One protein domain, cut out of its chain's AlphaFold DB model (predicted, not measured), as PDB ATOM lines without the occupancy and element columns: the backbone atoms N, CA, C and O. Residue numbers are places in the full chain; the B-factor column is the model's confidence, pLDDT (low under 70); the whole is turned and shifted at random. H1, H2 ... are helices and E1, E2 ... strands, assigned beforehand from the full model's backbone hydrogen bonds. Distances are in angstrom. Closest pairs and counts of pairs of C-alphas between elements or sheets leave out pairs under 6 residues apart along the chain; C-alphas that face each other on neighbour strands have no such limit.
ATOM      1  N   LEU A   4      17.717 182.126  59.624       87.75
ATOM      2  CA  LEU A   4      17.705 181.461  58.317       87.75
ATOM      3  C   LEU A   4      17.939 179.934  58.384       87.75
ATOM      4  O   LEU A   4      17.261 179.205  57.657       87.75
ATOM      5  N   PRO A   5      18.803 179.406  59.277       89.38
ATOM      6  CA  PRO A   5      18.965 177.966  59.459       89.38
ATOM      7  C   PRO A   5      17.688 177.251  59.896       89.38
ATOM      8  O   PRO A   5      17.392 176.167  59.394       89.38
ATOM      9  N   TYR A   6      16.891 177.869  60.772       88.44
ATOM     10  CA  TYR A   6      15.595 177.325  61.177       88.44
ATOM     11  C   TYR A   6      14.608 177.326  60.012       88.44
ATOM     12  O   TYR A   6      13.920 176.332  59.809       88.44
ATOM     13  N   VAL A   7      14.609 178.375  59.184       90.19
ATOM     14  CA  VAL A   7      13.788 178.415  57.963       90.19
ATOM     15  C   VAL A   7      14.196 177.296  56.997       90.19
ATOM     16  O   VAL A   7      13.332 176.573  56.504       90.19
ATOM     17  N   LYS A   8      15.503 177.078  56.767       89.25
ATOM     18  CA  LYS A   8      16.003 175.977  55.919       89.25
ATOM     19  C   LYS A   8      15.613 174.604  56.475       89.25
ATOM     20  O   LYS A   8      15.202 173.740  55.701       89.25
ATOM     21  N   ALA A   9      15.670 174.414  57.794       89.81
ATOM     22  CA  ALA A   9      15.194 173.193  58.444       89.81
ATOM     23  C   ALA A   9      13.677 172.988  58.263       89.81
ATOM     24  O   ALA A   9      13.257 171.903  57.871       89.81
ATOM     25  N   SER A  10      12.855 174.025  58.455       89.81
ATOM     26  CA  SER A  10      11.400 173.946  58.250       89.81
ATOM     27  C   SER A  10      11.022 173.629  56.803       89.81
ATOM     28  O   SER A  10      10.104 172.852  56.556       89.81
ATOM     29  N   VAL A  11      11.743 174.197  55.836       90.38
ATOM     30  CA  VAL A  11      11.539 173.930  54.405       90.38
ATOM     31  C   VAL A  11      11.867 172.483  54.069       90.38
ATOM     32  O   VAL A  11      11.069 171.824  53.401       90.38
ATOM     33  N   ARG A  12      12.998 171.970  54.574       90.56
ATOM     34  CA  ARG A  12      13.362 170.552  54.459       90.56
ATOM     35  C   ARG A  12      12.231 169.668  54.979       90.56
ATOM     36  O   ARG A  12      11.788 168.773  54.264       90.56
ATOM     37  N   ASP A  13      11.761 169.941  56.193       89.69
ATOM     38  CA  ASP A  13      10.757 169.123  56.873       89.69
ATOM     39  C   ASP A  13       9.411 169.152  56.135       89.69
ATOM     40  O   ASP A  13       8.806 168.102  55.905       89.69
ATOM     41  N   LEU A  14       8.966 170.330  55.679       90.75
ATOM     42  CA  LEU A  14       7.726 170.445  54.915       90.75
ATOM     43  C   LEU A  14       7.825 169.704  53.580       90.75
ATOM     44  O   LEU A  14       6.912 168.972  53.212       90.75
ATOM     45  N   LYS A  15       8.944 169.834  52.866       89.81
ATOM     46  CA  LYS A  15       9.175 169.114  51.609       89.81
ATOM     47  C   LYS A  15       9.197 167.601  51.789       89.81
ATOM     48  O   LYS A  15       8.615 166.892  50.971       89.81
ATOM     49  N   GLN A  16       9.831 167.108  52.850       90.06
ATOM     50  CA  GLN A  16       9.792 165.689  53.204       90.06
ATOM     51  C   GLN A  16       8.360 165.224  53.474       90.06
ATOM     52  O   GLN A  16       7.939 164.207  52.927       90.06
ATOM     53  N   TYR A  17       7.591 165.999  54.241       89.06
ATOM     54  CA  TYR A  17       6.186 165.704  54.507       89.06
ATOM     55  C   TYR A  17       5.335 165.695  53.228       89.06
ATOM     56  O   TYR A  17       4.530 164.786  53.029       89.06
ATOM     57  N   MET A  18       5.536 166.660  52.326       90.25
ATOM     58  CA  MET A  18       4.840 166.709  51.038       90.25
ATOM     59  C   MET A  18       5.127 165.460  50.206       90.25
ATOM     60  O   MET A  18       4.196 164.868  49.674       90.25
ATOM     61  N   ILE A  19       6.385 165.017  50.136       89.12
ATOM     62  CA  ILE A  19       6.752 163.771  49.447       89.12
ATOM     63  C   ILE A  19       6.068 162.571  50.109       89.12
ATOM     64  O   ILE A  19       5.421 161.787  49.422       89.12
ATOM     65  N   PHE A  20       6.138 162.465  51.437       89.12
ATOM     66  CA  PHE A  20       5.493 161.390  52.196       89.12
ATOM     67  C   PHE A  20       3.973 161.318  51.963       89.12
ATOM     68  O   PHE A  20       3.395 160.235  51.932       89.12
ATOM     69  N   LYS A  21       3.315 162.465  51.765       91.88
ATOM     70  CA  LYS A  21       1.877 162.558  51.475       91.88
ATOM     71  C   LYS A  21       1.528 162.511  49.982       91.88
ATOM     72  O   LYS A  21       0.370 162.743  49.647       91.88
ATOM     73  N   ASN A  22       2.478 162.220  49.088       92.06
ATOM     74  CA  ASN A  22       2.285 162.269  47.628       92.06
ATOM     75  C   ASN A  22       1.779 163.644  47.122       92.06
ATOM     76  O   ASN A  22       1.017 163.753  46.161       92.06
ATOM     77  N   MET A  23       2.201 164.713  47.796       91.12
ATOM     78  CA  MET A  23       1.926 166.122  47.490       91.12
ATOM     79  C   MET A  23       3.148 166.831  46.886       91.12
ATOM     80  O   MET A  23       3.229 168.056  46.895       91.12
ATOM     81  N   ASP A  24       4.124 166.090  46.370       84.50
ATOM     82  CA  ASP A  24       5.354 166.630  45.778       84.50
ATOM     83  C   ASP A  24       5.113 167.451  44.496       84.50
ATOM     84  O   ASP A  24       5.947 168.275  44.119       84.50
ATOM     85  N   HIS A  25       3.946 167.281  43.869       86.38
ATOM     86  CA  HIS A  25       3.449 168.129  42.784       86.38
ATOM     87  C   HIS A  25       3.082 169.554  43.239       86.38
ATOM     88  O   HIS A  25       3.046 170.475  42.419       86.38
ATOM     89  N   VAL A  26       2.812 169.762  44.532       88.50
ATOM     90  CA  VAL A  26       2.535 171.091  45.085       88.50
ATOM     91  C   VAL A  26       3.853 171.852  45.214       88.50
ATOM     92  O   VAL A  26       4.835 171.377  45.786       88.50
ATOM     93  N   SER A  27       3.885 173.066  44.670       87.69
ATOM     94  CA  SER A  27       5.075 173.910  44.743       87.69
ATOM     95  C   SER A  27       5.096 174.720  46.042       87.69
ATOM     96  O   SER A  27       4.067 175.206  46.499       87.69
ATOM     97  N   MET A  28       6.283 174.870  46.626       87.94
ATOM     98  CA  MET A  28       6.519 175.640  47.851       87.94
ATOM     99  C   MET A  28       7.476 176.781  47.539       87.94
ATOM    100  O   MET A  28       8.509 176.546  46.910       87.94
ATOM    101  N   GLY A  29       7.176 177.978  48.030       88.31
ATOM    102  CA  GLY A  29       8.111 179.092  47.991       88.31
ATOM    103  C   GLY A  29       8.383 179.696  49.350       88.31
ATOM    104  O   GLY A  29       7.686 179.407  50.321       88.31
ATOM    105  N   ILE A  30       9.412 180.533  49.386       88.12
ATOM    106  CA  ILE A  30       9.789 181.330  50.550       88.12
ATOM    107  C   ILE A  30       9.753 182.800  50.151       88.12
ATOM    108  O   ILE A  30      10.227 183.164  49.075       88.12
ATOM    109  N   GLU A  31       9.209 183.637  51.022       85.94
ATOM    110  CA  GLU A  31       9.376 185.081  50.929       85.94
ATOM    111  C   GLU A  31      10.647 185.497  51.676       85.94
ATOM    112  O   GLU A  31      10.845 185.136  52.837       85.94
ATOM    113  N   ILE A  32      11.530 186.197  50.973       81.44
ATOM    114  CA  ILE A  32      12.768 186.772  51.488       81.44
ATOM    115  C   ILE A  32      12.508 188.256  51.748       81.44
ATOM    116  O   ILE A  32      11.829 188.923  50.964       81.44
ATOM    117  N   ASP A  33      13.048 188.764  52.853       75.81
ATOM    118  CA  ASP A  33      12.959 190.180  53.184       75.81
ATOM    119  C   ASP A  33      13.692 191.032  52.130       75.81
ATOM    120  O   ASP A  33      14.792 190.703  51.684       75.81
ATOM    121  N   LYS A  34      13.072 192.140  51.717       65.94
ATOM    122  CA  LYS A  34      13.622 193.074  50.724       65.94
ATOM    123  C   LYS A  34      14.756 193.933  51.285       65.94
ATOM    124  O   LYS A  34      15.512 194.511  50.504       65.94
ATOM    125  N   ASP A  35      14.823 194.066  52.611       66.31
ATOM    126  CA  ASP A  35      15.805 194.917  53.279       66.31
ATOM    127  C   ASP A  35      17.191 194.243  53.348       66.31
ATOM    128  O   ASP A  35      18.181 194.895  53.689       66.31
ATOM    129  N   ASP A  36      17.293 192.973  52.931       61.25
ATOM    130  CA  ASP A  36      18.558 192.276  52.704       61.25
ATOM    131  C   ASP A  36      19.217 192.752  51.379       61.25
ATOM    132  O   ASP A  36      18.645 192.595  50.296       61.25
ATOM    133  N   PRO A  37      20.443 193.320  51.401       56.91
ATOM    134  CA  PRO A  37      21.183 193.724  50.205       56.91
ATOM    135  C   PRO A  37      21.201 192.684  49.072       56.91
ATOM    136  O   PRO A  37      21.387 191.496  49.307       56.91
ATOM    137  N   ILE A  38      21.150 193.128  47.808       51.53
ATOM    138  CA  ILE A  38      21.115 192.249  46.615       51.53
ATOM    139  C   ILE A  38      22.190 191.129  46.610       51.53
ATOM    140  O   ILE A  38      21.847 189.985  46.304       51.53
ATOM    141  N   PRO A  39      23.472 191.369  46.972       55.97
ATOM    142  CA  PRO A  39      24.464 190.290  47.077       55.97
ATOM    143  C   PRO A  39      24.125 189.246  48.151       55.97
ATOM    144  O   PRO A  39      24.483 188.078  48.018       55.97
ATOM    145  N   GLN A  40      23.424 189.656  49.208       61.34
ATOM    146  CA  GLN A  40      22.942 188.770  50.263       61.34
ATOM    147  C   GLN A  40      21.759 187.935  49.770       61.34
ATOM    148  O   GLN A  40      21.730 186.744  50.051       61.34
ATOM    149  N   MET A  41      20.872 188.491  48.941       66.31
ATOM    150  CA  MET A  41      19.756 187.748  48.344       66.31
ATOM    151  C   MET A  41      20.220 186.548  47.500       66.31
ATOM    152  O   MET A  41      19.696 185.446  47.656       66.31
ATOM    153  N   ASN A  42      21.258 186.711  46.668       73.31
ATOM    154  CA  ASN A  42      21.834 185.586  45.914       73.31
ATOM    155  C   ASN A  42      22.455 184.530  46.841       73.31
ATOM    156  O   ASN A  42      22.252 183.337  46.629       73.31
ATOM    157  N   ASN A  43      23.156 184.956  47.896       78.50
ATOM    158  CA  ASN A  43      23.724 184.034  48.883       78.50
ATOM    159  C   ASN A  43      22.640 183.309  49.699       78.50
ATOM    160  O   ASN A  43      22.850 182.165  50.090       78.50
ATOM    161  N   ILE A  44      21.488 183.943  49.946       82.25
ATOM    162  CA  ILE A  44      20.333 183.328  50.614       82.25
ATOM    163  C   ILE A  44      19.725 182.243  49.724       82.25
ATOM    164  O   ILE A  44      19.489 181.131  50.196       82.25
ATOM    165  N   ILE A  45      19.508 182.528  48.436       83.88
ATOM    166  CA  ILE A  45      18.987 181.524  47.501       83.88
ATOM    167  C   ILE A  45      19.976 180.358  47.375       83.88
ATOM    168  O   ILE A  45      19.590 179.205  47.574       83.88
ATOM    169  N   ASP A  46      21.262 180.645  47.148       84.62
ATOM    170  CA  ASP A  46      22.316 179.627  47.128       84.62
ATOM    171  C   ASP A  46      22.318 178.803  48.424       84.62
ATOM    172  O   ASP A  46      22.451 177.580  48.381       84.62
ATOM    173  N   TYR A  47      22.110 179.442  49.580       86.69
ATOM    174  CA  TYR A  47      22.058 178.760  50.870       86.69
ATOM    175  C   TYR A  47      20.909 177.760  50.955       86.69
ATOM    176  O   TYR A  47      21.109 176.651  51.449       86.69
ATOM    177  N   PHE A  48      19.718 178.085  50.457       87.56
ATOM    178  CA  PHE A  48      18.605 177.134  50.444       87.56
ATOM    179  C   PHE A  48      18.819 175.965  49.474       87.56
ATOM    180  O   PHE A  48      18.270 174.886  49.712       87.56
ATOM    181  N   HIS A  49      19.626 176.147  48.427       84.88
ATOM    182  CA  HIS A  49      19.913 175.117  47.424       84.88
ATOM    183  C   HIS A  49      21.170 174.280  47.708       84.88
ATOM    184  O   HIS A  49      21.257 173.152  47.219       84.88
ATOM    185  N   CYS A  50      22.124 174.779  48.496       84.31
ATOM    186  CA  CYS A  50      23.366 174.062  48.769       84.31
ATOM    187  C   CYS A  50      23.128 172.802  49.607       84.31
ATOM    188  O   CYS A  50      22.404 172.839  50.613       84.31
ATOM    189  N   ASP A  51      23.733 171.697  49.165       80.12
ATOM    190  CA  ASP A  51      23.674 170.371  49.789       80.12
ATOM    191  C   ASP A  51      22.247 169.947  50.226       80.12
ATOM    192  O   ASP A  51      22.058 169.291  51.251       80.12
ATOM    193  N   ASN A  52      21.210 170.360  49.476       77.62
ATOM    194  CA  ASN A  52      19.805 170.212  49.874       77.62
ATOM    195  C   ASN A  52      18.907 169.642  48.757       77.62
ATOM    196  O   ASN A  52      18.555 170.344  47.808       77.62
ATOM    197  N   LYS A  53      18.427 168.396  48.918       76.25
ATOM    198  CA  LYS A  53      17.395 167.779  48.044       76.25
ATOM    199  C   LYS A  53      16.047 168.488  48.112       76.25
ATOM    200  O   LYS A  53      15.233 168.371  47.200       76.25
ATOM    201  N   TYR A  54      15.784 169.147  49.233       85.69
ATOM    202  CA  TYR A  54      14.476 169.624  49.654       85.69
ATOM    203  C   TYR A  54      14.395 171.151  49.565       85.69
ATOM    204  O   TYR A  54      13.877 171.812  50.461       85.69
ATOM    205  N   ALA A  55      14.959 171.730  48.508       86.31
ATOM    206  CA  ALA A  55      14.957 173.173  48.311       86.31
ATOM    207  C   ALA A  55      13.563 173.709  47.898       86.31
ATOM    208  O   ALA A  55      12.748 172.965  47.334       86.31
ATOM    209  N   PRO A  56      13.274 175.002  48.143       88.88
ATOM    210  CA  PRO A  56      12.087 175.681  47.622       88.88
ATOM    211  C   PRO A  56      12.010 175.645  46.094       88.88
ATOM    212  O   PRO A  56      13.024 175.601  45.397       88.88
ATOM    213  N   ASN A  57      10.788 175.717  45.565       87.88
ATOM    214  CA  ASN A  57      10.542 175.852  44.131       87.88
ATOM    215  C   ASN A  57      10.611 177.295  43.654       87.88
ATOM    216  O   ASN A  57      10.870 177.516  42.480       87.88
ATOM    217  N   PHE A  58      10.309 178.275  44.499       86.88
ATOM    218  CA  PHE A  58      10.328 179.677  44.099       86.88
ATOM    219  C   PHE A  58      10.575 180.604  45.278       86.88
ATOM    220  O   PHE A  58      10.422 180.216  46.437       86.88
ATOM    221  N   TYR A  59      10.951 181.836  44.962       85.81
ATOM    222  CA  TYR A  59      11.252 182.869  45.941       85.81
ATOM    223  C   TYR A  59      10.459 184.132  45.631       85.81
ATOM    224  O   TYR A  59      10.346 184.526  44.464       85.81
ATOM    225  N   PHE A  60       9.945 184.767  46.679       84.62
ATOM    226  CA  PHE A  60       9.336 186.090  46.616       84.62
ATOM    227  C   PHE A  60      10.163 187.114  47.387       84.62
ATOM    228  O   PHE A  60      10.871 186.754  48.319       84.62
ATOM    229  N   ALA A  61      10.013 188.381  47.022       82.69
ATOM    230  CA  ALA A  61      10.344 189.530  47.851       82.69
ATOM    231  C   ALA A  61       9.318 190.636  47.572       82.69
ATOM    232  O   ALA A  61       9.036 190.929  46.405       82.69
ATOM    233  N   ASP A  62       8.748 191.231  48.623       80.88
ATOM    234  CA  ASP A  62       7.728 192.292  48.523       80.88
ATOM    235  C   ASP A  62       6.517 191.864  47.666       80.88
ATOM    236  O   ASP A  62       6.082 192.563  46.746       80.88
ATOM    237  N   GLY A  63       6.041 190.629  47.879       79.81
ATOM    238  CA  GLY A  63       4.952 190.026  47.099       79.81
ATOM    239  C   GLY A  63       5.253 189.791  45.609       79.81
ATOM    240  O   GLY A  63       4.372 189.358  44.863       79.81
ATOM    241  N   LYS A  64       6.482 190.055  45.146       82.50
ATOM    242  CA  LYS A  64       6.916 189.813  43.769       82.50
ATOM    243  C   LYS A  64       7.794 188.592  43.705       82.50
ATOM    244  O   LYS A  64       8.674 188.380  44.527       82.50
ATOM    245  N   LEU A  65       7.584 187.801  42.671       82.38
ATOM    246  CA  LEU A  65       8.426 186.658  42.419       82.38
ATOM    247  C   LEU A  65       9.787 187.103  41.858       82.38
ATOM    248  O   LEU A  65       9.858 187.833  40.869       82.38
ATOM    249  N   ILE A  66      10.852 186.597  42.481       78.06
ATOM    250  CA  ILE A  66      12.249 186.908  42.159       78.06
ATOM    251  C   ILE A  66      13.055 185.691  41.673       78.06
ATOM    252  O   ILE A  66      14.151 185.865  41.146       78.06
ATOM    253  N   GLY A  67      12.533 184.463  41.791       70.62
ATOM    254  CA  GLY A  67      13.208 183.263  41.283       70.62
ATOM    255  C   GLY A  67      12.314 182.023  41.215       70.62
ATOM    256  O   GLY A  67      11.414 181.865  42.037       70.62
ATOM    257  N   PHE A  68      12.591 181.134  40.252       64.50
ATOM    258  CA  PHE A  68      11.920 179.842  40.059       64.50
ATOM    259  C   PHE A  68      12.939 178.715  39.840       64.50
ATOM    260  O   PHE A  68      13.823 178.826  38.995       64.50
ATOM    261  N   ASN A  69      12.748 177.596  40.531       60.22
ATOM    262  CA  ASN A  69      13.382 176.308  40.289       60.22
ATOM    263  C   ASN A  69      12.352 175.379  39.620       60.22
ATOM    264  O   ASN A  69      11.547 174.714  40.278       60.22
ATOM    265  N   LEU A  70      12.350 175.374  38.286       51.59
ATOM    266  CA  LEU A  70      11.678 174.354  37.484       51.59
ATOM    267  C   LEU A  70      12.754 173.394  36.983       51.59
ATOM    268  O   LEU A  70      13.728 173.847  36.381       51.59
ATOM    269  N   LYS A  71      12.550 172.081  37.167       50.84
ATOM    270  CA  LYS A  71      13.480 170.993  36.787       50.84
ATOM    271  C   LYS A  71      13.975 171.021  35.320       50.84
ATOM    272  O   LYS A  71      14.841 170.228  34.984       50.84
ATOM    273  N   ASN A  72      13.466 171.925  34.474       47.22
ATOM    274  CA  ASN A  72      13.777 172.057  33.047       47.22
ATOM    275  C   ASN A  72      14.190 173.480  32.592       47.22
ATOM    276  O   ASN A  72      14.176 173.745  31.392       47.22
ATOM    277  N   SER A  73      14.549 174.414  33.484       43.31
ATOM    278  CA  SER A  73      15.086 175.718  33.046       43.31
ATOM    279  C   SER A  73      16.604 175.641  32.875       43.31
ATOM    280  O   SER A  73      17.340 175.478  33.845       43.31
ATOM    281  N   THR A  74      17.090 175.781  31.641       43.88
ATOM    282  CA  THR A  74      18.524 175.783  31.296       43.88
ATOM    283  C   THR A  74      19.282 177.018  31.789       43.88
ATOM    284  O   THR A  74      20.499 177.073  31.652       43.88
ATOM    285  N   ASN A  75      18.594 177.973  32.417       50.69
ATOM    286  CA  ASN A  75      19.195 179.068  33.161       50.69
ATOM    287  C   ASN A  75      18.564 179.112  34.562       50.69
ATOM    288  O   ASN A  75      17.418 179.546  34.692       50.69
ATOM    289  N   PHE A  76      19.321 178.660  35.575       48.03
ATOM    290  CA  PHE A  76      19.545 179.312  36.884       48.03
ATOM    291  C   PHE A  76      19.584 178.356  38.102       48.03
ATOM    292  O   PHE A  76      18.781 177.439  38.227       48.03
ATOM    293  N   PHE A  77      20.550 178.653  38.985       52.72
ATOM    294  CA  PHE A  77      21.000 178.001  40.226       52.72
ATOM    295  C   PHE A  77      21.485 176.553  40.123       52.72
ATOM    296  O   PHE A  77      20.718 175.603  39.993       52.72
ATOM    297  N   ALA A  78      22.803 176.390  40.252       47.16
ATOM    298  CA  ALA A  78      23.461 175.100  40.371       47.16
ATOM    299  C   ALA A  78      22.880 174.304  41.554       47.16
ATOM    300  O   ALA A  78      23.270 174.492  42.707       47.16
ATOM    301  N   MET A  79      21.982 173.366  41.251       52.09
ATOM    302  CA  MET A  79      21.706 172.206  42.095       52.09
ATOM    303  C   MET A  79      22.989 171.363  42.113       52.09
ATOM    304  O   MET A  79      23.105 170.458  41.298       52.09
ATOM    305  N   ASN A  80      23.993 171.791  42.894       55.00
ATOM    306  CA  ASN A  80      25.240 171.091  43.275       55.00
ATOM    307  C   ASN A  80      26.315 172.031  43.876       55.00
ATOM    308  O   ASN A  80      27.464 171.620  44.028       55.00
ATOM    309  N   LYS A  81      26.003 173.295  44.208       68.69
ATOM    310  CA  LYS A  81      26.964 174.164  44.906       68.69
ATOM    311  C   LYS A  81      27.136 173.692  46.354       68.69
ATOM    312  O   LYS A  81      26.142 173.542  47.066       68.69
ATOM    313  N   SER A  82      28.381 173.472  46.775       82.56
ATOM    314  CA  SER A  82      28.684 173.123  48.163       82.56
ATOM    315  C   SER A  82      28.337 174.290  49.083       82.56
ATOM    316  O   SER A  82      28.618 175.448  48.760       82.56
ATOM    317  N   CYS A  83      27.775 173.998  50.259       84.31
ATOM    318  CA  CYS A  83      27.519 175.036  51.256       84.31
ATOM    319  C   CYS A  83      28.811 175.721  51.729       84.31
ATOM    320  O   CYS A  83      28.761 176.864  52.175       84.31
ATOM    321  N   SER A  84      29.973 175.078  51.583       83.62
ATOM    322  CA  SER A  84      31.270 175.642  51.977       83.62
ATOM    323  C   SER A  84      31.688 176.871  51.161       83.62
ATOM    324  O   SER A  84      32.456 177.691  51.657       83.62
ATOM    325  N   ASP A  85      31.136 177.046  49.958       80.06
ATOM    326  CA  ASP A  85      31.445 178.180  49.077       80.06
ATOM    327  C   ASP A  85      30.534 179.395  49.323       80.06
ATOM    328  O   ASP A  85      30.625 180.415  48.631       80.06
ATOM    329  N   ILE A  86      29.610 179.290  50.280       81.62
ATOM    330  CA  ILE A  86      28.636 180.332  50.587       81.62
ATOM    331  C   ILE A  86      29.142 181.159  51.757       81.62
ATOM    332  O   ILE A  86      29.333 180.666  52.864       81.62
TER     333      ILE A  86
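Overview. This is residues 4 to 86 of the 286 residues of the protein "X8 domain-containing protein" of Pichia membranifaciens (UniProt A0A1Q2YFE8). A small three-stranded sheet, order E1 E2 E3, is grazed by helix H2, while the longer helix H1 slants away from H2 at a steep tilt of 39 degrees and comes close to it at one place, Lys 8 and Phe 48. From E3 a long unnamed stretch, residues 69 to 86, folds back toward H2. The 83 printed residues hold two named helices and three named strands, in the order H1, E1, H2, E2, E3; the sheet is mixed, with E1 and E2 parallel and E2 and E3 antiparallel, and the class is mixed, helices and strands, with under half of the residues in named elements. The whole is compact, radius of gyration of the C-alphas 12.6 A, spanning 37 by 30 by 30 A.

Along the chain. Find E1 at residues 29 to 31, E2 at 58 to 61 and E3 at 64 to 68, ending at C-alpha 68 (11.920, 179.842, 40.059). H2, residues 38 to 49, is 17.2 A long. H1, residues 4 to 20, starts at C-alpha 4 (17.705, 181.461, 58.317) and runs 24.3 A.

Arrangement. E1 and E2 are parallel at 15 degrees; look at N 30 and O 58, 3.1 A. E2 and E3 form an antiparallel hairpin at 153 degrees, with N 61 and O 64 at 2.8 A. E1, H2, E2 make a strand-helix-strand unit, parallel strands joined through a helix, its crossover right-handed. H2 is on the sheet but only grazes it. H1 and H2 are close but not clearly touching, closest at the C-alphas of Lys 8 and Phe 48, 6.2 A. In both helices every O i to N i+4 pair is within hydrogen-bond range.

Size, cuts and confidence. The C-alphas farthest apart are Asn 22 and Pro 37, 36.8 A. The printed part has no cut, and no link is long. Residues 34 to 41 and 68 to 81 have pLDDT under 70.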